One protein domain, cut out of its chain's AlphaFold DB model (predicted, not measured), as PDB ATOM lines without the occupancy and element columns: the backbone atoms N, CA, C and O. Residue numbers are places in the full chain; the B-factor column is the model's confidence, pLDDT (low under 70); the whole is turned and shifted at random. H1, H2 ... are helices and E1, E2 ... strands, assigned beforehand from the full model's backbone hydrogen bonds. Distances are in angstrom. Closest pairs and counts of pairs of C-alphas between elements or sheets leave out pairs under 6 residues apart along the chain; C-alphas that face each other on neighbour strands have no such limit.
ATOM      1  N   THR A   2     -22.524  24.254 -27.397       38.31
ATOM      2  CA  THR A   2     -23.744  24.240 -28.242       38.31
ATOM      3  C   THR A   2     -24.995  24.759 -27.494       38.31
ATOM      4  O   THR A   2     -24.970  24.821 -26.266       38.31
ATOM      5  N   PRO A   3     -26.039  25.225 -28.206       48.38
ATOM      6  CA  PRO A   3     -27.149  24.334 -28.558       48.38
ATOM      7  C   PRO A   3     -27.308  24.311 -30.073       48.38
ATOM      8  O   PRO A   3     -27.646  25.308 -30.702       48.38
ATOM      9  N   LEU A   4     -27.021  23.152 -30.651       55.84
ATOM     10  CA  LEU A   4     -27.350  22.861 -32.030       55.84
ATOM     11  C   LEU A   4     -28.829  22.481 -32.046       55.84
ATOM     12  O   LEU A   4     -29.203  21.518 -31.376       55.84
ATOM     13  N   CYS A   5     -29.668  23.211 -32.780       57.84
ATOM     14  CA  CYS A   5     -30.975  22.668 -33.118       57.84
ATOM     15  C   CYS A   5     -30.752  21.751 -34.317       57.84
ATOM     16  O   CYS A   5     -30.379  22.201 -35.401       57.84
ATOM     17  N   LEU A   6     -30.880  20.451 -34.086       68.88
ATOM     18  CA  LEU A   6     -30.768  19.451 -35.129       68.88
ATOM     19  C   LEU A   6     -32.116  18.754 -35.245       68.88
ATOM     20  O   LEU A   6     -32.596  18.171 -34.273       68.88
ATOM     21  N   ILE A   7     -32.736  18.842 -36.418       76.69
ATOM     22  CA  ILE A   7     -34.012  18.175 -36.669       76.69
ATOM     23  C   ILE A   7     -33.703  16.881 -37.408       76.69
ATOM     24  O   ILE A   7     -33.234  16.897 -38.547       76.69
ATOM     25  N   CYS A   8     -33.948  15.776 -36.714       76.44
ATOM     26  CA  CYS A   8     -33.873  14.415 -37.218       76.44
ATOM     27  C   CYS A   8     -35.282  13.973 -37.606       76.44
ATOM     28  O   CYS A   8     -36.153  13.890 -36.738       76.44
ATOM     29  N   GLN A   9     -35.508  13.706 -38.890       67.62
ATOM     30  CA  GLN A   9     -36.744  13.088 -39.354       67.62
ATOM     31  C   GLN A   9     -36.439  11.648 -39.761       67.62
ATOM     32  O   GLN A   9     -35.513  11.377 -40.529       67.62
ATOM     33  N   CYS A  69     -23.759  -9.143 -51.579       60.22
ATOM     34  CA  CYS A  69     -22.893  -8.060 -51.105       60.22
ATOM     35  C   CYS A  69     -23.700  -6.887 -50.521       60.22
ATOM     36  O   CYS A  69     -23.369  -6.380 -49.447       60.22
ATOM     37  N   ILE A  70     -24.772  -6.459 -51.195       70.00
ATOM     38  CA  ILE A  70     -25.649  -5.372 -50.724       70.00
ATOM     39  C   ILE A  70     -26.361  -5.769 -49.427       70.00
ATOM     40  O   ILE A  70     -26.437  -4.972 -48.484       70.00
ATOM     41  N   LEU A  71     -26.858  -7.003 -49.344       69.06
ATOM     42  CA  LEU A  71     -27.518  -7.502 -48.143       69.06
ATOM     43  C   LEU A  71     -26.535  -7.595 -46.965       69.06
ATOM     44  O   LEU A  71     -26.844  -7.143 -45.868       69.06
ATOM     45  N   TYR A  72     -25.314  -8.077 -47.193       74.81
ATOM     46  CA  TYR A  72     -24.282  -8.161 -46.159       74.81
ATOM     47  C   TYR A  72     -23.838  -6.780 -45.655       74.81
ATOM     48  O   TYR A  72     -23.776  -6.551 -44.446       74.81
ATOM     49  N   ILE A  73     -23.596  -5.826 -46.563       72.31
ATOM     50  CA  ILE A  73     -23.233  -4.445 -46.205       72.31
ATOM     51  C   ILE A  73     -24.370  -3.767 -45.438       72.31
ATOM     52  O   ILE A  73     -24.113  -3.102 -44.436       72.31
ATOM     53  N   SER A  74     -25.621  -3.943 -45.866       67.44
ATOM     54  CA  SER A  74     -26.770  -3.347 -45.175       67.44
ATOM     55  C   SER A  74     -26.962  -3.940 -43.777       67.44
ATOM     56  O   SER A  74     -27.124  -3.185 -42.820       67.44
ATOM     57  N   ILE A  75     -26.830  -5.261 -43.619       73.25
ATOM     58  CA  ILE A  75     -26.864  -5.941 -42.320       73.25
ATOM     59  C   ILE A  75     -25.752  -5.427 -41.396       73.25
ATOM     60  O   ILE A  75     -26.039  -5.008 -40.273       73.25
ATOM     61  N   LEU A  76     -24.498  -5.394 -41.861       72.19
ATOM     62  CA  LEU A  76     -23.377  -4.860 -41.082       72.19
ATOM     63  C   LEU A  76     -23.585  -3.390 -40.698       72.19
ATOM     64  O   LEU A  76     -23.265  -3.009 -39.573       72.19
ATOM     65  N   CYS A  77     -24.165  -2.578 -41.587       68.62
ATOM     66  CA  CYS A  77     -24.500  -1.190 -41.274       68.62
ATOM     67  C   CYS A  77     -25.544  -1.086 -40.170       68.62
ATOM     68  O   CYS A  77     -25.371  -0.311 -39.234       68.62
ATOM     69  N   ILE A  78     -26.595  -1.902 -40.235       66.75
ATOM     70  CA  ILE A  78     -27.647  -1.933 -39.216       66.75
ATOM     71  C   ILE A  78     -27.071  -2.355 -37.857       66.75
ATOM     72  O   ILE A  78     -27.417  -1.756 -36.837       66.75
ATOM     73  N   TYR A  79     -26.180  -3.350 -37.825       69.25
ATOM     74  CA  TYR A  79     -25.498  -3.746 -36.592       69.25
ATOM     75  C   TYR A  79     -24.603  -2.629 -36.058       69.25
ATOM     76  O   TYR A  79     -24.694  -2.294 -34.881       69.25
ATOM     77  N   PHE A  80     -23.807  -1.995 -36.920       70.75
ATOM     78  CA  PHE A  80     -22.974  -0.867 -36.523       70.75
ATOM     79  C   PHE A  80     -23.821   0.270 -35.936       70.75
ATOM     80  O   PHE A  80     -23.531   0.721 -34.833       70.75
ATOM     81  N   ILE A  81     -24.910   0.684 -36.591       66.44
ATOM     82  CA  ILE A  81     -25.791   1.768 -36.118       66.44
ATOM     83  C   ILE A  81     -26.363   1.466 -34.722       66.44
ATOM     84  O   ILE A  81     -26.392   2.354 -33.868       66.44
ATOM     85  N   LYS A  82     -26.764   0.216 -34.453       66.50
ATOM     86  CA  LYS A  82     -27.314  -0.186 -33.144       66.50
ATOM     87  C   LYS A  82     -26.302  -0.095 -31.998       66.50
ATOM     88  O   LYS A  82     -26.711   0.164 -30.872       66.50
ATOM     89  N   GLU A  83     -25.013  -0.257 -32.281       74.31
ATOM     90  CA  GLU A  83     -23.936  -0.269 -31.280       74.31
ATOM     91  C   GLU A  83     -23.390   1.129 -30.936       74.31
ATOM     92  O   GLU A  83     -22.578   1.283 -30.023       74.31
ATOM     93  N   GLN A  84     -23.822   2.188 -31.636       77.38
ATOM     94  CA  GLN A  84     -23.297   3.539 -31.379       77.38
ATOM     95  C   GLN A  84     -23.831   4.148 -30.076       77.38
ATOM     96  O   GLN A  84     -23.230   5.084 -29.542       77.38
ATOM     97  N   LEU A  85     -24.938   3.614 -29.551       80.00
ATOM     98  CA  LEU A  85     -25.551   4.036 -28.297       80.00
ATOM     99  C   LEU A  85     -25.652   2.864 -27.319       80.00
ATOM    100  O   LEU A  85     -26.377   1.899 -27.547       80.00
ATOM    101  N   ILE A  86     -24.986   2.993 -26.175       80.00
ATOM    102  CA  ILE A  86     -25.077   2.048 -25.063       80.00
ATOM    103  C   ILE A  86     -26.243   2.476 -24.173       80.00
ATOM    104  O   ILE A  86     -26.204   3.534 -23.543       80.00
ATOM    105  N   LYS A  87     -27.291   1.655 -24.100       78.31
ATOM    106  CA  LYS A  87     -28.434   1.912 -23.215       78.31
ATOM    107  C   LYS A  87     -28.101   1.487 -21.791       78.31
ATOM    108  O   LYS A  87     -27.840   0.312 -21.545       78.31
ATOM    109  N   LEU A  88     -28.158   2.428 -20.852       72.81
ATOM    110  CA  LEU A  88     -28.009   2.138 -19.430       72.81
ATOM    111  C   LEU A  88     -29.364   2.142 -18.726       72.81
ATOM    112  O   LEU A  88     -30.235   2.966 -19.012       72.81
ATOM    113  N   ARG A  89     -29.521   1.226 -17.768       71.50
ATOM    114  CA  ARG A  89     -30.627   1.231 -16.807       71.50
ATOM    115  C   ARG A  89     -30.070   1.554 -15.430       71.50
ATOM    116  O   ARG A  89     -29.289   0.777 -14.886       71.50
ATOM    117  N   PHE A  90     -30.468   2.694 -14.888       73.56
ATOM    118  CA  PHE A  90     -30.138   3.093 -13.526       73.56
ATOM    119  C   PHE A  90     -31.296   2.707 -12.609       73.56
ATOM    120  O   PHE A  90     -32.446   2.952 -12.957       73.56
ATOM    121  N   LYS A  91     -30.997   2.094 -11.456       68.31
ATOM    122  CA  LYS A  91     -32.022   1.632 -10.500       68.31
ATOM    123  C   LYS A  91     -32.854   2.772  -9.895       68.31
ATOM    124  O   LYS A  91     -34.005   2.537  -9.558       68.31
ATOM    125  N   ASP A  92     -32.277   3.970  -9.794       72.31
ATOM    126  CA  ASP A  92     -32.899   5.132  -9.141       72.31
ATOM    127  C   ASP A  92     -33.518   6.142 -10.123       72.31
ATOM    128  O   ASP A  92     -34.047   7.170  -9.707       72.31
ATOM    129  N   LEU A  93     -33.460   5.876 -11.433       67.69
ATOM    130  CA  LEU A  93     -34.211   6.646 -12.425       67.69
ATOM    131  C   LEU A  93     -35.544   5.940 -12.669       67.69
ATOM    132  O   LEU A  93     -35.589   4.714 -12.754       67.69
ATOM    133  N   SER A  94     -36.638   6.699 -12.777       65.12
ATOM    134  CA  SER A  94     -37.947   6.106 -13.089       65.12
ATOM    135  C   SER A  94     -37.882   5.321 -14.408       65.12
ATOM    136  O   SER A  94     -37.119   5.694 -15.298       65.12
ATOM    137  N   ASP A  95     -38.725   4.299 -14.591       61.53
ATOM    138  CA  ASP A  95     -38.780   3.488 -15.827       61.53
ATOM    139  C   ASP A  95     -38.959   4.320 -17.119       61.53
ATOM    140  O   ASP A  95     -38.649   3.858 -18.218       61.53
ATOM    141  N   SER A  96     -39.417   5.571 -16.999       61.84
ATOM    142  CA  SER A  96     -39.550   6.526 -18.107       61.84
ATOM    143  C   SER A  96     -38.238   7.212 -18.534       61.84
ATOM    144  O   SER A  96     -38.183   7.828 -19.598       61.84
ATOM    145  N   GLN A  97     -37.165   7.100 -17.745       64.12
ATOM    146  CA  GLN A  97     -35.880   7.768 -17.963       64.12
ATOM    147  C   GLN A  97     -34.831   6.779 -18.486       64.12
ATOM    148  O   GLN A  97     -33.982   6.268 -17.756       64.12
ATOM    149  N   GLN A  98     -34.872   6.522 -19.794       68.50
ATOM    150  CA  GLN A  98     -33.831   5.761 -20.484       68.50
ATOM    151  C   GLN A  98     -32.651   6.678 -20.838       68.50
ATOM    152  O   GLN A  98     -32.776   7.564 -21.682       68.50
ATOM    153  N   VAL A  99     -31.489   6.436 -20.227       78.62
ATOM    154  CA  VAL A  99     -30.238   7.131 -20.568       78.62
ATOM    155  C   VAL A  99     -29.477   6.315 -21.609       78.62
ATOM    156  O   VAL A  99     -29.293   5.105 -21.462       78.62
ATOM    157  N   SER A 100     -29.016   6.985 -22.663       82.62
ATOM    158  CA  SER A 100     -28.135   6.396 -23.674       82.62
ATOM    159  C   SER A 100     -26.773   7.081 -23.635       82.62
ATOM    160  O   SER A 100     -26.695   8.306 -23.573       82.62
ATOM    161  N   ILE A 101     -25.705   6.290 -23.673       85.69
ATOM    162  CA  ILE A 101     -24.320   6.759 -23.726       85.69
ATOM    163  C   ILE A 101     -23.801   6.608 -25.149       85.69
ATOM    164  O   ILE A 101     -23.934   5.547 -25.753       85.69
ATOM    165  N   LEU A 102     -23.158   7.652 -25.667       87.31
ATOM    166  CA  LEU A 102     -22.467   7.592 -26.949       87.31
ATOM    167  C   LEU A 102     -21.218   6.706 -26.837       87.31
ATOM    168  O   LEU A 102     -20.359   6.944 -25.987       87.31
ATOM    169  N   HIS A 103     -21.109   5.691 -27.692       88.94
ATOM    170  CA  HIS A 103     -20.021   4.720 -27.637       88.94
ATOM    171  C   HIS A 103     -18.651   5.402 -27.874       88.94
ATOM    172  O   HIS A 103     -18.483   6.092 -28.883       88.94
ATOM    173  N   PRO A 104     -17.617   5.205 -27.030       91.00
ATOM    174  CA  PRO A 104     -16.318   5.875 -27.204       91.00
ATOM    175  C   PRO A 104     -15.634   5.578 -28.546       91.00
ATOM    176  O   PRO A 104     -15.001   6.452 -29.138       91.00
ATOM    177  N   ALA A 105     -15.801   4.359 -29.076       88.94
ATOM    178  CA  ALA A 105     -15.290   4.016 -30.406       88.94
ATOM    179  C   ALA A 105     -15.943   4.845 -31.525       88.94
ATOM    180  O   ALA A 105     -15.263   5.159 -32.498       88.94
ATOM    181  N   PHE A 106     -17.207   5.262 -31.370       89.25
ATOM    182  CA  PHE A 106     -17.851   6.178 -32.311       89.25
ATOM    183  C   PHE A 106     -17.168   7.544 -32.295       89.25
ATOM    184  O   PHE A 106     -16.798   8.067 -33.343       89.25
ATOM    185  N   MET A 107     -16.927   8.100 -31.101       93.50
ATOM    186  CA  MET A 107     -16.240   9.389 -30.958       93.50
ATOM    187  C   MET A 107     -14.852   9.351 -31.613       93.50
ATOM    188  O   MET A 107     -14.487  10.267 -32.354       93.50
ATOM    189  N   LYS A 108     -14.108   8.255 -31.404       92.88
ATOM    190  CA  LYS A 108     -12.811   8.017 -32.050       92.88
ATOM    191  C   LYS A 108     -12.938   7.870 -33.567       92.88
ATOM    192  O   LYS A 108     -12.130   8.434 -34.293       92.88
ATOM    193  N   TYR A 109     -13.943   7.148 -34.058       91.75
ATOM    194  CA  TYR A 109     -14.208   7.015 -35.492       91.75
ATOM    195  C   TYR A 109     -14.490   8.375 -36.146       91.75
ATOM    196  O   TYR A 109     -13.918   8.677 -37.193       91.75
ATOM    197  N   VAL A 110     -15.297   9.236 -35.517       94.31
ATOM    198  CA  VAL A 110     -15.546  10.596 -36.020       94.31
ATOM    199  C   VAL A 110     -14.248  11.404 -36.064       94.31
ATOM    200  O   VAL A 110     -13.950  12.049 -37.070       94.31
ATOM    201  N   HIS A 111     -13.426  11.333 -35.018       95.62
ATOM    202  CA  HIS A 111     -12.134  12.022 -35.004       95.62
ATOM    203  C   HIS A 111     -11.189  11.523 -36.104       95.62
ATOM    204  O   HIS A 111     -10.656  12.322 -36.875       95.62
ATOM    205  N   ASP A 112     -11.025  10.206 -36.223       93.56
ATOM    206  CA  ASP A 112     -10.066   9.584 -37.132       93.56
ATOM    207  C   ASP A 112     -10.490   9.687 -38.600       93.56
ATOM    208  O   ASP A 112      -9.675  10.019 -39.459       93.56
ATOM    209  N   VAL A 113     -11.758   9.399 -38.898       91.81
ATOM    210  CA  VAL A 113     -12.246   9.227 -40.274       91.81
ATOM    211  C   VAL A 113     -12.822  10.521 -40.831       91.81
ATOM    212  O   VAL A 113     -12.498  10.906 -41.955       91.81
ATOM    213  N   TRP A 114     -13.650  11.222 -40.052       93.94
ATOM    214  CA  TRP A 114     -14.310  12.439 -40.529       93.94
ATOM    215  C   TRP A 114     -13.402  13.657 -40.429       93.94
ATOM    216  O   TRP A 114     -13.366  14.465 -41.354       93.94
ATOM    217  N   LEU A 115     -12.649  13.767 -39.331       94.75
ATOM    218  CA  LEU A 115     -11.779  14.914 -39.060       94.75
ATOM    219  C   LEU A 115     -10.295  14.630 -39.297       94.75
ATOM    220  O   LEU A 115      -9.475  15.521 -39.083       94.75
ATOM    221  N   ARG A 116      -9.927  13.420 -39.746       94.88
ATOM    222  CA  ARG A 116      -8.535  13.029 -40.045       94.88
ATOM    223  C   ARG A 116      -7.570  13.341 -38.894       94.88
ATOM    224  O   ARG A 116      -6.462  13.818 -39.125       94.88
ATOM    225  N   LYS A 117      -8.014  13.104 -37.654       94.12
ATOM    226  CA  LYS A 117      -7.275  13.382 -36.410       94.12
ATOM    227  C   LYS A 117      -6.869  14.847 -36.218       94.12
ATOM    228  O   LYS A 117      -5.886  15.139 -35.539       94.12
ATOM    229  N   LYS A 118      -7.595  15.794 -36.816       94.69
ATOM    230  CA  LYS A 118      -7.313  17.222 -36.646       94.69
ATOM    231  C   LYS A 118      -7.741  17.692 -35.251       94.69
ATOM    232  O   LYS A 118      -8.844  17.383 -34.808       94.69
ATOM    233  N   ALA A 119      -6.879  18.476 -34.597       93.94
ATOM    234  CA  ALA A 119      -7.036  18.940 -33.210       93.94
ATOM    235  C   ALA A 119      -7.286  17.792 -32.199       93.94
ATOM    236  O   ALA A 119      -7.040  16.627 -32.507       93.94
ATOM    237  N   ALA A 120      -7.702  18.115 -30.970       95.25
ATOM    238  CA  ALA A 120      -7.724  17.146 -29.873       95.25
ATOM    239  C   ALA A 120      -8.931  16.194 -29.914       95.25
ATOM    240  O   ALA A 120      -8.788  15.019 -29.593       95.25
ATOM    241  N   TYR A 121     -10.111  16.698 -30.286       95.12
ATOM    242  CA  TYR A 121     -11.365  15.938 -30.306       95.12
ATOM    243  C   TYR A 121     -12.423  16.617 -31.201       95.12
ATOM    244  O   TYR A 121     -12.300  17.813 -31.473       95.12
ATOM    245  N   PRO A 122     -13.472  15.901 -31.651       95.94
ATOM    246  CA  PRO A 122     -14.629  16.499 -32.322       95.94
ATOM    247  C   PRO A 122     -15.520  17.267 -31.337       95.94
ATOM    248  O   PRO A 122     -15.708  16.830 -30.200       95.94
ATOM    249  N   SER A 123     -16.137  18.365 -31.767       94.88
ATOM    250  CA  SER A 123     -17.135  19.064 -30.956       94.88
ATOM    251  C   SER A 123     -18.366  18.200 -30.700       94.88
ATOM    252  O   SER A 123     -18.754  17.361 -31.517       94.88
ATOM    253  N   THR A 124     -19.054  18.467 -29.589       93.31
ATOM    254  CA  THR A 124     -20.354  17.849 -29.298       93.31
ATOM    255  C   THR A 124     -21.358  18.089 -30.430       93.31
ATOM    256  O   THR A 124     -22.128  17.195 -30.766       93.31
ATOM    257  N   GLY A 125     -21.323  19.270 -31.060       93.00
ATOM    258  CA  GLY A 125     -22.182  19.586 -32.201       93.00
ATOM    259  C   GLY A 125     -21.877  18.714 -33.417       93.00
ATOM    260  O   GLY A 125     -22.795  18.192 -34.044       93.00
ATOM    261  N   PHE A 126     -20.599  18.510 -33.742       95.50
ATOM    262  CA  PHE A 126     -20.216  17.684 -34.884       95.50
ATOM    263  C   PHE A 126     -20.508  16.198 -34.645       95.50
ATOM    264  O   PHE A 126     -21.013  15.527 -35.545       95.50
ATOM    265  N   LEU A 127     -20.289  15.697 -33.423       94.69
ATOM    266  CA  LEU A 127     -20.710  14.346 -33.030       94.69
ATOM    267  C   LEU A 127     -22.217  14.150 -33.212       94.69
ATOM    268  O   LEU A 127     -22.624  13.120 -33.743       94.69
ATOM    269  N   ALA A 128     -23.033  15.136 -32.823       93.50
ATOM    270  CA  ALA A 128     -24.481  15.078 -33.004       93.50
ATOM    271  C   ALA A 128     -24.875  14.997 -34.487       93.50
ATOM    272  O   ALA A 128     -25.720  14.182 -34.842       93.50
ATOM    273  N   VAL A 129     -24.225  15.766 -35.370       93.94
ATOM    274  CA  VAL A 129     -24.489  15.693 -36.818       93.94
ATOM    275  C   VAL A 129     -24.165  14.308 -37.376       93.94
ATOM    276  O   VAL A 129     -24.993  13.728 -38.076       93.94
ATOM    277  N   VAL A 130     -22.982  13.759 -37.074       93.50
ATOM    278  CA  VAL A 130     -22.595  12.437 -37.600       93.50
ATOM    279  C   VAL A 130     -23.479  11.333 -37.019       93.50
ATOM    280  O   VAL A 130     -23.860  10.414 -37.740       93.50
ATOM    281  N   LEU A 131     -23.859  11.437 -35.744       90.06
ATOM    282  CA  LEU A 131     -24.791  10.503 -35.119       90.06
ATOM    283  C   LEU A 131     -26.173  10.559 -35.787       90.06
ATOM    284  O   LEU A 131     -26.791   9.528 -36.021       90.06
ATOM    285  N   SER A 132     -26.660  11.739 -36.157       89.88
ATOM    286  CA  SER A 132     -27.938  11.850 -36.859       89.88
ATOM    287  C   SER A 132     -27.886  11.352 -38.295       89.88
ATOM    288  O   SER A 132     -28.857  10.763 -38.745       89.88
ATOM    289  N   LEU A 133     -26.751  11.467 -38.989       88.50
ATOM    290  CA  LEU A 133     -26.566  10.799 -40.286       88.50
ATOM    291  C   LEU A 133     -26.641   9.265 -40.196       88.50
ATOM    292  O   LEU A 133     -26.858   8.612 -41.213       88.50
ATOM    293  N   LEU A 134     -26.422   8.689 -39.010       84.88
ATOM    294  CA  LEU A 134     -26.549   7.251 -38.759       84.88
ATOM    295  C   LEU A 134     -27.973   6.834 -38.379       84.88
ATOM    296  O   LEU A 134     -28.363   5.705 -38.656       84.88
ATOM    297  N   MET A 135     -28.720   7.704 -37.696       80.94
ATOM    298  CA  MET A 135     -30.016   7.355 -37.094       80.94
ATOM    299  C   MET A 135     -31.230   7.886 -37.861       80.94
ATOM    300  O   MET A 135     -32.340   7.415 -37.623       80.94
ATOM    301  N   CYS A 136     -31.039   8.890 -38.711       83.12
ATOM    302  CA  CYS A 136     -32.105   9.635 -39.368       83.12
ATOM    303  C   CYS A 136     -32.000   9.465 -40.878       83.12
ATOM    304  O   CYS A 136     -30.901   9.401 -41.429       83.12
ATOM    305  N   ASP A 137     -33.147   9.482 -41.543       84.31
ATOM    306  CA  ASP A 137     -33.207   9.487 -43.001       84.31
ATOM    307  C   ASP A 137     -32.954  10.899 -43.543       84.31
ATOM    308  O   ASP A 137     -32.259  11.087 -44.543       84.31
ATOM    309  N   GLU A 138     -33.471  11.906 -42.835       88.81
ATOM    310  CA  GLU A 138     -33.315  13.317 -43.168       88.81
ATOM    311  C   GLU A 138     -32.789  14.108 -41.965       88.81
ATOM    312  O   GLU A 138     -33.226  13.936 -40.820       88.81
ATOM    313  N   VAL A 139     -31.828  14.998 -42.233       91.19
ATOM    314  CA  VAL A 139     -31.158  15.808 -41.211       91.19
ATOM    315  C   VAL A 139     -31.124  17.270 -41.640       91.19
ATOM    316  O   VAL A 139     -30.517  17.627 -42.655       91.19
ATOM    317  N   ASN A 140     -31.721  18.124 -40.810       94.56
ATOM    318  CA  ASN A 140     -31.660  19.575 -40.938       94.56
ATOM    319  C   ASN A 140     -30.786  20.156 -39.819       94.56
ATOM    320  O   ASN A 140     -31.017  19.886 -38.637       94.56
ATOM    321  N   VAL A 141     -29.785  20.952 -40.188       95.31
ATOM    322  CA  VAL A 141     -28.789  21.517 -39.266       95.31
ATOM    323  C   VAL A 141     -28.974  23.027 -39.157       95.31
ATOM    324  O   VAL A 141     -28.937  23.720 -40.173       95.31
ATOM    325  N   PHE A 142     -29.105  23.536 -37.930       92.81
ATOM    326  CA  PHE A 142     -29.260  24.960 -37.624       92.81
ATOM    327  C   PHE A 142     -28.240  25.405 -36.575       92.81
ATOM    328  O   PHE A 142     -27.931  24.647 -35.657       92.81
ATOM    329  N   GLY A 143     -27.755  26.646 -36.663       90.75
ATOM    330  CA  GLY A 143     -26.885  27.229 -35.631       90.75
ATOM    331  C   GLY A 143     -25.493  26.591 -35.554       90.75
ATOM    332  O   GLY A 143     -24.903  26.516 -34.477       90.75
ATOM    333  N   PHE A 144     -24.978  26.090 -36.682       91.94
ATOM    334  CA  PHE A 144     -23.624  25.543 -36.781       91.94
ATOM    335  C   PHE A 144     -22.693  26.543 -37.473       91.94
ATOM    336  O   PHE A 144     -22.932  26.922 -38.616       91.94
ATOM    337  N   GLY A 145     -21.585  26.896 -36.823       89.69
ATOM    338  CA  GLY A 145     -20.564  27.785 -37.380       89.69
ATOM    339  C   GLY A 145     -20.554  29.176 -36.753       89.69
ATOM    340  O   GLY A 145     -21.267  29.443 -35.789       89.69
ATOM    341  N   ALA A 146     -19.681  30.027 -37.288       88.56
ATOM    342  CA  ALA A 146     -19.580  31.431 -36.910       88.56
ATOM    343  C   ALA A 146     -20.635  32.276 -37.625       88.56
ATOM    344  O   ALA A 146     -21.029  31.914 -38.727       88.56
ATOM    345  N   ASP A 147     -21.006  33.417 -37.049       86.25
ATOM    346  CA  ASP A 147     -21.863  34.400 -37.722       86.25
ATOM    347  C   ASP A 147     -21.189  35.041 -38.961       86.25
ATOM    348  O   ASP A 147     -20.038  34.746 -39.304       86.25
ATOM    349  N   SER A 148     -21.897  35.951 -39.642       87.00
ATOM    350  CA  SER A 148     -21.391  36.674 -40.821       87.00
ATOM    351  C   SER A 148     -20.124  37.500 -40.565       87.00
ATOM    352  O   SER A 148     -19.389  37.792 -41.506       87.00
ATOM    353  N   GLU A 149     -19.858  37.881 -39.314       85.56
ATOM    354  CA  GLU A 149     -18.653  38.609 -38.894       85.56
ATOM    355  C   GLU A 149     -17.517  37.663 -38.462       85.56
ATOM    356  O   GLU A 149     -16.412  38.107 -38.146       85.56
ATOM    357  N   GLY A 150     -17.761  36.351 -38.445       85.50
ATOM    358  CA  GLY A 150     -16.806  35.345 -37.998       85.50
ATOM    359  C   GLY A 150     -16.735  35.179 -36.477       85.50
ATOM    360  O   GLY A 150     -15.785  34.550 -35.989       85.50
ATOM    361  N   ASN A 151     -17.709  35.698 -35.720       85.56
ATOM    362  CA  ASN A 151     -17.788  35.490 -34.277       85.56
ATOM    363  C   ASN A 151     -18.341  34.093 -33.958       85.56
ATOM    364  O   ASN A 151     -19.311  33.625 -34.554       85.56
ATOM    365  N   TRP A 152     -17.736  33.440 -32.965       83.25
ATOM    366  CA  TRP A 152     -18.169  32.141 -32.450       83.25
ATOM    367  C   TRP A 152     -18.882  32.350 -31.111       83.25
ATOM    368  O   TRP A 152     -18.260  32.289 -30.052       83.25
ATOM    369  N   SER A 153     -20.181  32.642 -31.160       79.81
ATOM    370  CA  SER A 153     -21.010  32.931 -29.984       79.81
ATOM    371  C   SER A 153     -22.148  31.930 -29.810       79.81
ATOM    372  O   SER A 153     -22.513  31.186 -30.721       79.81
ATOM    373  N   HIS A 154     -22.707  31.886 -28.601       83.56
ATOM    374  CA  HIS A 154     -24.007  31.266 -28.379       83.56
ATOM    375  C   HIS A 154     -25.128  32.268 -28.681       83.56
ATOM    376  O   HIS A 154     -25.014  33.442 -28.349       83.56
ATOM    377  N   TYR A 155     -26.244  31.802 -29.252       82.50
ATOM    378  CA  TYR A 155     -27.372  32.674 -29.626       82.50
ATOM    379  C   TYR A 155     -28.071  33.344 -28.431       82.50
ATOM    380  O   TYR A 155     -28.813  34.305 -28.610       82.50
ATOM    381  N   PHE A 156     -27.883  32.815 -27.219       84.94
ATOM    382  CA  PHE A 156     -28.533  33.293 -25.998       84.94
ATOM    383  C   PHE A 156     -27.639  34.212 -25.155       84.94
ATOM    384  O   PHE A 156     -28.075  34.665 -24.098       84.94
ATOM    385  N   GLU A 157     -26.394  34.466 -25.569       81.00
ATOM    386  CA  GLU A 157     -25.453  35.262 -24.781       81.00
ATOM    387  C   GLU A 157     -24.796  36.375 -25.597       81.00
ATOM    388  O   GLU A 157     -24.559  36.260 -26.799       81.00
ATOM    389  N   ILE A 158     -24.444  37.461 -24.908       82.19
ATOM    390  CA  ILE A 158     -23.628  38.525 -25.487       82.19
ATOM    391  C   ILE A 158     -22.162  38.146 -25.295       82.19
ATOM    392  O   ILE A 158     -21.659  38.091 -24.168       82.19
ATOM    393  N   LEU A 159     -21.461  37.914 -26.403       78.69
ATOM    394  CA  LEU A 159     -20.056  37.528 -26.386       78.69
ATOM    395  C   LEU A 159     -19.178  38.692 -25.896       78.69
ATOM    396  O   LEU A 159     -18.892  39.634 -26.633       78.69
ATOM    397  N   LYS A 160     -18.707  38.617 -24.646       82.75
ATOM    398  CA  LYS A 160     -17.849  39.658 -24.046       82.75
ATOM    399  C   LYS A 160     -16.427  39.679 -24.620       82.75
ATOM    400  O   LYS A 160     -15.769  40.712 -24.587       82.75
ATOM    401  N   ASN A 161     -15.944  38.549 -25.141       81.69
ATOM    402  CA  ASN A 161     -14.608  38.426 -25.723       81.69
ATOM    403  C   ASN A 161     -14.667  37.789 -27.119       81.69
ATOM    404  O   ASN A 161     -14.713  36.567 -27.250       81.69
ATOM    405  N   LYS A 162     -14.571  38.623 -28.163       76.88
ATOM    406  CA  LYS A 162     -14.572  38.201 -29.577       76.88
ATOM    407  C   LYS A 162     -13.344  37.380 -30.007       76.88
ATOM    408  O   LYS A 162     -13.313  36.866 -31.118       76.88
ATOM    409  N   ARG A 163     -12.320  37.232 -29.152       77.75
ATOM    410  CA  ARG A 163     -11.164  36.356 -29.431       77.75
ATOM    411  C   ARG A 163     -11.453  34.883 -29.146       77.75
ATOM    412  O   ARG A 163     -10.663  34.030 -29.547       77.75
ATOM    413  N   LEU A 164     -12.548  34.578 -28.447       77.81
ATOM    414  CA  LEU A 164     -12.962  33.203 -28.204       77.81
ATOM    415  C   LEU A 164     -13.445  32.574 -29.516       77.81
ATOM    416  O   LEU A 164     -14.280  33.135 -30.220       77.81
ATOM    417  N   LYS A 165     -12.873  31.413 -29.844       79.62
ATOM    418  CA  LYS A 165     -13.270  30.590 -30.992       79.62
ATOM    419  C   LYS A 165     -13.762  29.224 -30.511       79.62
ATOM    420  O   LYS A 165     -14.625  29.142 -29.649       79.62
ATOM    421  N   THR A 166     -13.195  28.145 -31.036       78.69
ATOM    422  CA  THR A 166     -13.746  26.787 -30.944       78.69
ATOM    423  C   THR A 166     -13.064  25.920 -29.884       78.69
ATOM    424  O   THR A 166     -13.259  24.715 -29.851       78.69
ATOM    425  N   GLY A 167     -12.227  26.491 -29.013       84.12
ATOM    426  CA  GLY A 167     -11.511  25.712 -27.997       84.12
ATOM    427  C   GLY A 167     -10.642  24.595 -28.599       84.12
ATOM    428  O   GLY A 167      -9.918  24.824 -29.565       84.12
ATOM    429  N   GLY A 168     -10.695  23.392 -28.013       89.00
ATOM    430  CA  GLY A 168      -9.834  22.252 -28.369       89.00
ATOM    431  C   GLY A 168     -10.246  21.447 -29.610       89.00
ATOM    432  O   GLY A 168      -9.532  20.511 -29.978       89.00
ATOM    433  N   HIS A 169     -11.366  21.790 -30.254       92.69
ATOM    434  CA  HIS A 169     -11.879  21.087 -31.431       92.69
ATOM    435  C   HIS A 169     -11.674  21.896 -32.726       92.69
ATOM    436  O   HIS A 169     -11.600  23.134 -32.695       92.69
ATOM    437  N   PRO A 170     -11.579  21.234 -33.896       93.56
ATOM    438  CA  PRO A 170     -11.224  21.888 -35.150       93.56
ATOM    439  C   PRO A 170     -12.467  22.494 -35.826       93.56
ATOM    440  O   PRO A 170     -12.866  22.054 -36.902       93.56
ATOM    441  N   GLY A 171     -13.098  23.507 -35.223       91.50
ATOM    442  CA  GLY A 171     -14.421  23.973 -35.671       91.50
ATOM    443  C   GLY A 171     -14.492  24.492 -37.118       91.50
ATOM    444  O   GLY A 171     -15.525  24.341 -37.762       91.50
ATOM    445  N   GLU A 172     -13.398  25.012 -37.687       90.81
ATOM    446  CA  GLU A 172     -13.349  25.348 -39.122       90.81
ATOM    447  C   GLU A 172     -13.425  24.094 -40.016       90.81
ATOM    448  O   GLU A 172     -14.075  24.109 -41.061       90.81
ATOM    449  N   GLU A 173     -12.781  22.997 -39.610       94.50
ATOM    450  CA  GLU A 173     -12.840  21.720 -40.332       94.50
ATOM    451  C   GLU A 173     -14.231  21.099 -40.230       94.50
ATOM    452  O   GLU A 173     -14.791  20.658 -41.229       94.50
ATOM    453  N   GLU A 174     -14.822  21.133 -39.036       95.69
ATOM    454  CA  GLU A 174     -16.194  20.679 -38.818       95.69
ATOM    455  C   GLU A 174     -17.169  21.462 -39.703       95.69
ATOM    456  O   GLU A 174     -17.962  20.861 -40.425       95.69
ATOM    457  N   TYR A 175     -17.055  22.793 -39.740       94.38
ATOM    458  CA  TYR A 175     -17.883  23.636 -40.603       94.38
ATOM    459  C   TYR A 175     -17.707  23.303 -42.093       94.38
ATOM    460  O   TYR A 175     -18.695  23.163 -42.816       94.38
ATOM    461  N   LYS A 176     -16.467  23.096 -42.563       95.31
ATOM    462  CA  LYS A 176     -16.198  22.645 -43.944       95.31
ATOM    463  C   LYS A 176     -16.893  21.321 -44.251       95.31
ATOM    464  O   LYS A 176     -17.436  21.157 -45.345       95.31
ATOM    465  N   MET A 177     -16.919  20.395 -43.296       96.25
ATOM    466  CA  MET A 177     -17.622  19.122 -43.444       96.25
ATOM    467  C   MET A 177     -19.142  19.299 -43.518       96.25
ATOM    468  O   MET A 177     -19.760  18.684 -44.387       96.25
ATOM    469  N   ILE A 178     -19.741  20.178 -42.706       95.56
ATOM    470  CA  ILE A 178     -21.173  20.525 -42.802       95.56
ATOM    471  C   ILE A 178     -21.507  21.105 -44.181       95.56
ATOM    472  O   ILE A 178     -22.416  20.620 -44.856       95.56
ATOM    473  N   VAL A 179     -20.732  22.086 -44.656       96.06
ATOM    474  CA  VAL A 179     -20.928  22.681 -45.989       96.06
ATOM    475  C   VAL A 179     -20.816  21.618 -47.084       96.06
ATOM    476  O   VAL A 179     -21.663  21.553 -47.974       96.06
ATOM    477  N   LYS A 180     -19.820  20.733 -46.997       96.62
ATOM    478  CA  LYS A 180     -19.639  19.631 -47.951       96.62
ATOM    479  C   LYS A 180     -20.820  18.658 -47.950       96.62
ATOM    480  O   LYS A 180     -21.249  18.235 -49.022       96.62
ATOM    481  N   LEU A 181     -21.341  18.288 -46.780       96.00
ATOM    482  CA  LEU A 181     -22.519  17.423 -46.657       96.00
ATOM    483  C   LEU A 181     -23.754  18.072 -47.284       96.00
ATOM    484  O   LEU A 181     -24.497  17.404 -48.006       96.00
ATOM    485  N   HIS A 182     -23.934  19.374 -47.064       95.94
ATOM    486  CA  HIS A 182     -25.029  20.131 -47.652       95.94
ATOM    487  C   HIS A 182     -24.929  20.210 -49.180       95.94
ATOM    488  O   HIS A 182     -25.892  19.897 -49.875       95.94
ATOM    489  N   MET A 183     -23.745  20.520 -49.722       97.19
ATOM    490  CA  MET A 183     -23.505  20.526 -51.175       97.19
ATOM    491  C   MET A 183     -23.781  19.161 -51.817       97.19
ATOM    492  O   MET A 183     -24.263  19.086 -52.944       97.19
ATOM    493  N   LYS A 184     -23.507  18.074 -51.087       95.62
ATOM    494  CA  LYS A 184     -23.807  16.699 -51.504       95.62
ATOM    495  C   LYS A 184     -25.261  16.280 -51.274       95.62
ATOM    496  O   LYS A 184     -25.576  15.108 -51.471       95.62
ATOM    497  N   LYS A 185     -26.132  17.195 -50.833       94.56
ATOM    498  CA  LYS A 185     -27.544  16.934 -50.517       94.56
ATOM    499  C   LYS A 185     -27.732  15.794 -49.503       94.56
ATOM    500  O   LYS A 185     -28.710  15.062 -49.567       94.56
ATOM    501  N   LYS A 186     -26.769  15.613 -48.589       92.62
ATOM    502  CA  LYS A 186     -26.862  14.639 -47.485       92.62
ATOM    503  C   LYS A 186     -27.520  15.230 -46.240       92.62
ATOM    504  O   LYS A 186     -28.027  14.482 -45.420       92.62
ATOM    505  N   ILE A 187     -27.494  16.555 -46.115       94.44
ATOM    506  CA  ILE A 187     -28.187  17.327 -45.079       94.44
ATOM    507  C   ILE A 187     -28.743  18.609 -45.702       94.44
ATOM    508  O   ILE A 187     -28.221  19.098 -46.712       94.44
ATOM    509  N   VAL A 188     -29.717  19.225 -45.044       95.62
ATOM    510  CA  VAL A 188     -30.058  20.632 -45.282       95.62
ATOM    511  C   VAL A 188     -29.372  21.471 -44.212       95.62
ATOM    512  O   VAL A 188     -29.490  21.183 -43.021       95.62
ATOM    513  N   PHE A 189     -28.617  22.488 -44.623       94.88
ATOM    514  CA  PHE A 189     -27.879  23.344 -43.702       94.88
ATOM    515  C   PHE A 189     -28.400  24.780 -43.758       94.88
ATOM    516  O   PHE A 189     -28.300  25.449 -44.785       94.88
ATOM    517  N   PHE A 190     -28.918  25.251 -42.626       93.38
ATOM    518  CA  PHE A 190     -29.421  26.604 -42.435       93.38
ATOM    519  C   PHE A 190     -28.369  27.430 -41.695       93.38
ATOM    520  O   PHE A 190     -28.140  27.232 -40.500       93.38
ATOM    521  N   LYS A 191     -27.726  28.359 -42.413       87.19
ATOM    522  CA  LYS A 191     -26.687  29.232 -41.845       87.19
ATOM    523  C   LYS A 191     -27.264  30.152 -40.768       87.19
ATOM    524  O   LYS A 191     -26.766  30.159 -39.654       87.19
ATOM    525  N   GLY A 192     -28.387  30.814 -41.051       80.94
ATOM    526  CA  GLY A 192     -29.079  31.662 -40.070       80.94
ATOM    527  C   GLY A 192     -28.561  33.102 -39.988       80.94
ATOM    528  O   GLY A 192     -28.926  33.806 -39.051       80.94
ATOM    529  N   TRP A 193     -27.754  33.529 -40.961       66.12
ATOM    530  CA  TRP A 193     -27.343  34.912 -41.222       66.12
ATOM    531  C   TRP A 193     -27.277  35.151 -42.733       66.12
ATOM    532  O   TRP A 193     -27.097  34.154 -43.481       66.12
TER     533      TRP A 193
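What this domain is: This is residues 2 to 9 and 69 to 193 of the 193 residues of an uncharacterized protein of Neolamprologus brichardi (UniProt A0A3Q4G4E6). A small three-stranded sheet is covered on one face by two helices, H3 and H4, while its other face has no named helix; H2 packs crosswise on H3, away from the sheet. Beside this body, H1 and the hairpin of E2 and E3 run end to end as a long post, with residues 69 to 76 of H1 and residues 91 to 96 of the hairpin's loop sticking out, and the unnamed stretch 143 to 170 makes a long loop beyond E4. The printed part has 133 residues, with four named helices and five named strands in the order E1 H1 E2 E3 H2 H3 E4 H4 E5; the larger sheet, E1 E4 E5, is mixed, and E2 E3 is antiparallel. The class is mixed, helices and strands. The whole is only just compact, close to loose, with a radius of gyration of the C-alphas of 16.8 A and spans of 46 by 44 by 29 A.

Where its parts are: E1 is residues 5 to 9, beginning at C-alpha 5 (-30.975, 22.668, -33.118). After the cut, H1 is residues 69 to 83, 21.3 A long, from C-alpha 69 at (-22.893, -8.060, -51.105). E2 is residues 85 to 88 and E3 residues 99 to 102. H2 is residues 104 to 114, 15.0 A, and H3 residues 124 to 135, 16.3 A. E4 is residues 138 to 142, 13.5 A. H4 is residues 171 to 183, 18.3 A, and E5, residues 188 to 190, ends at C-alpha 190 (-29.421, 26.604, -42.435).

How they stand to each other: E1 and E4 are antiparallel, with N 7 and O 140 3.0 A apart, within hydrogen-bond range. E4 and E5 are parallel, with N 190 and O 141 at 2.9 A; E4, H4 and E5 form a strand-helix-strand unit, two parallel neighbour strands with a helix between, its crossover right-handed. H3 and H4 on the same face give two layers, helices over one face of a sheet. H3 lies over E1 and E4 at a height over the sheet of 9.5 A, along the strands, at 0 degrees to E4 on the local plane. H4 lies over E5 at a height of 10.8 A, slantwise at 34 degrees to E5 on the local plane. H2 and H3 only just touch, with 3 pairs of C-alphas within 8 A, the closest being Met 107 and Leu 127 at 7.0 A, about perpendicular at 86 degrees. H1 is close to H3 but not clearly touching, the closest C-alphas being Ile 81 and Leu 134 at 6.1 A. The hairpin E2 and E3 has N 86 and O 101 at 2.8 A. In H1, H2, H3 and H4 every O i to N i+4 pair is within hydrogen-bond range.

The domain as a whole: The C-alphas of Cys 69 and Lys 160, the two farthest apart, are 55.1 A apart. Residues 10 to 68 are not printed, and C-alphas 9 and 69 are 27.9 A apart across the cut. The link E4 to H4 is long, 28 residues. Mean pLDDT of the printed part is 83.5; 22 residues are under 70, among them 2 to 6 and 93 to 98.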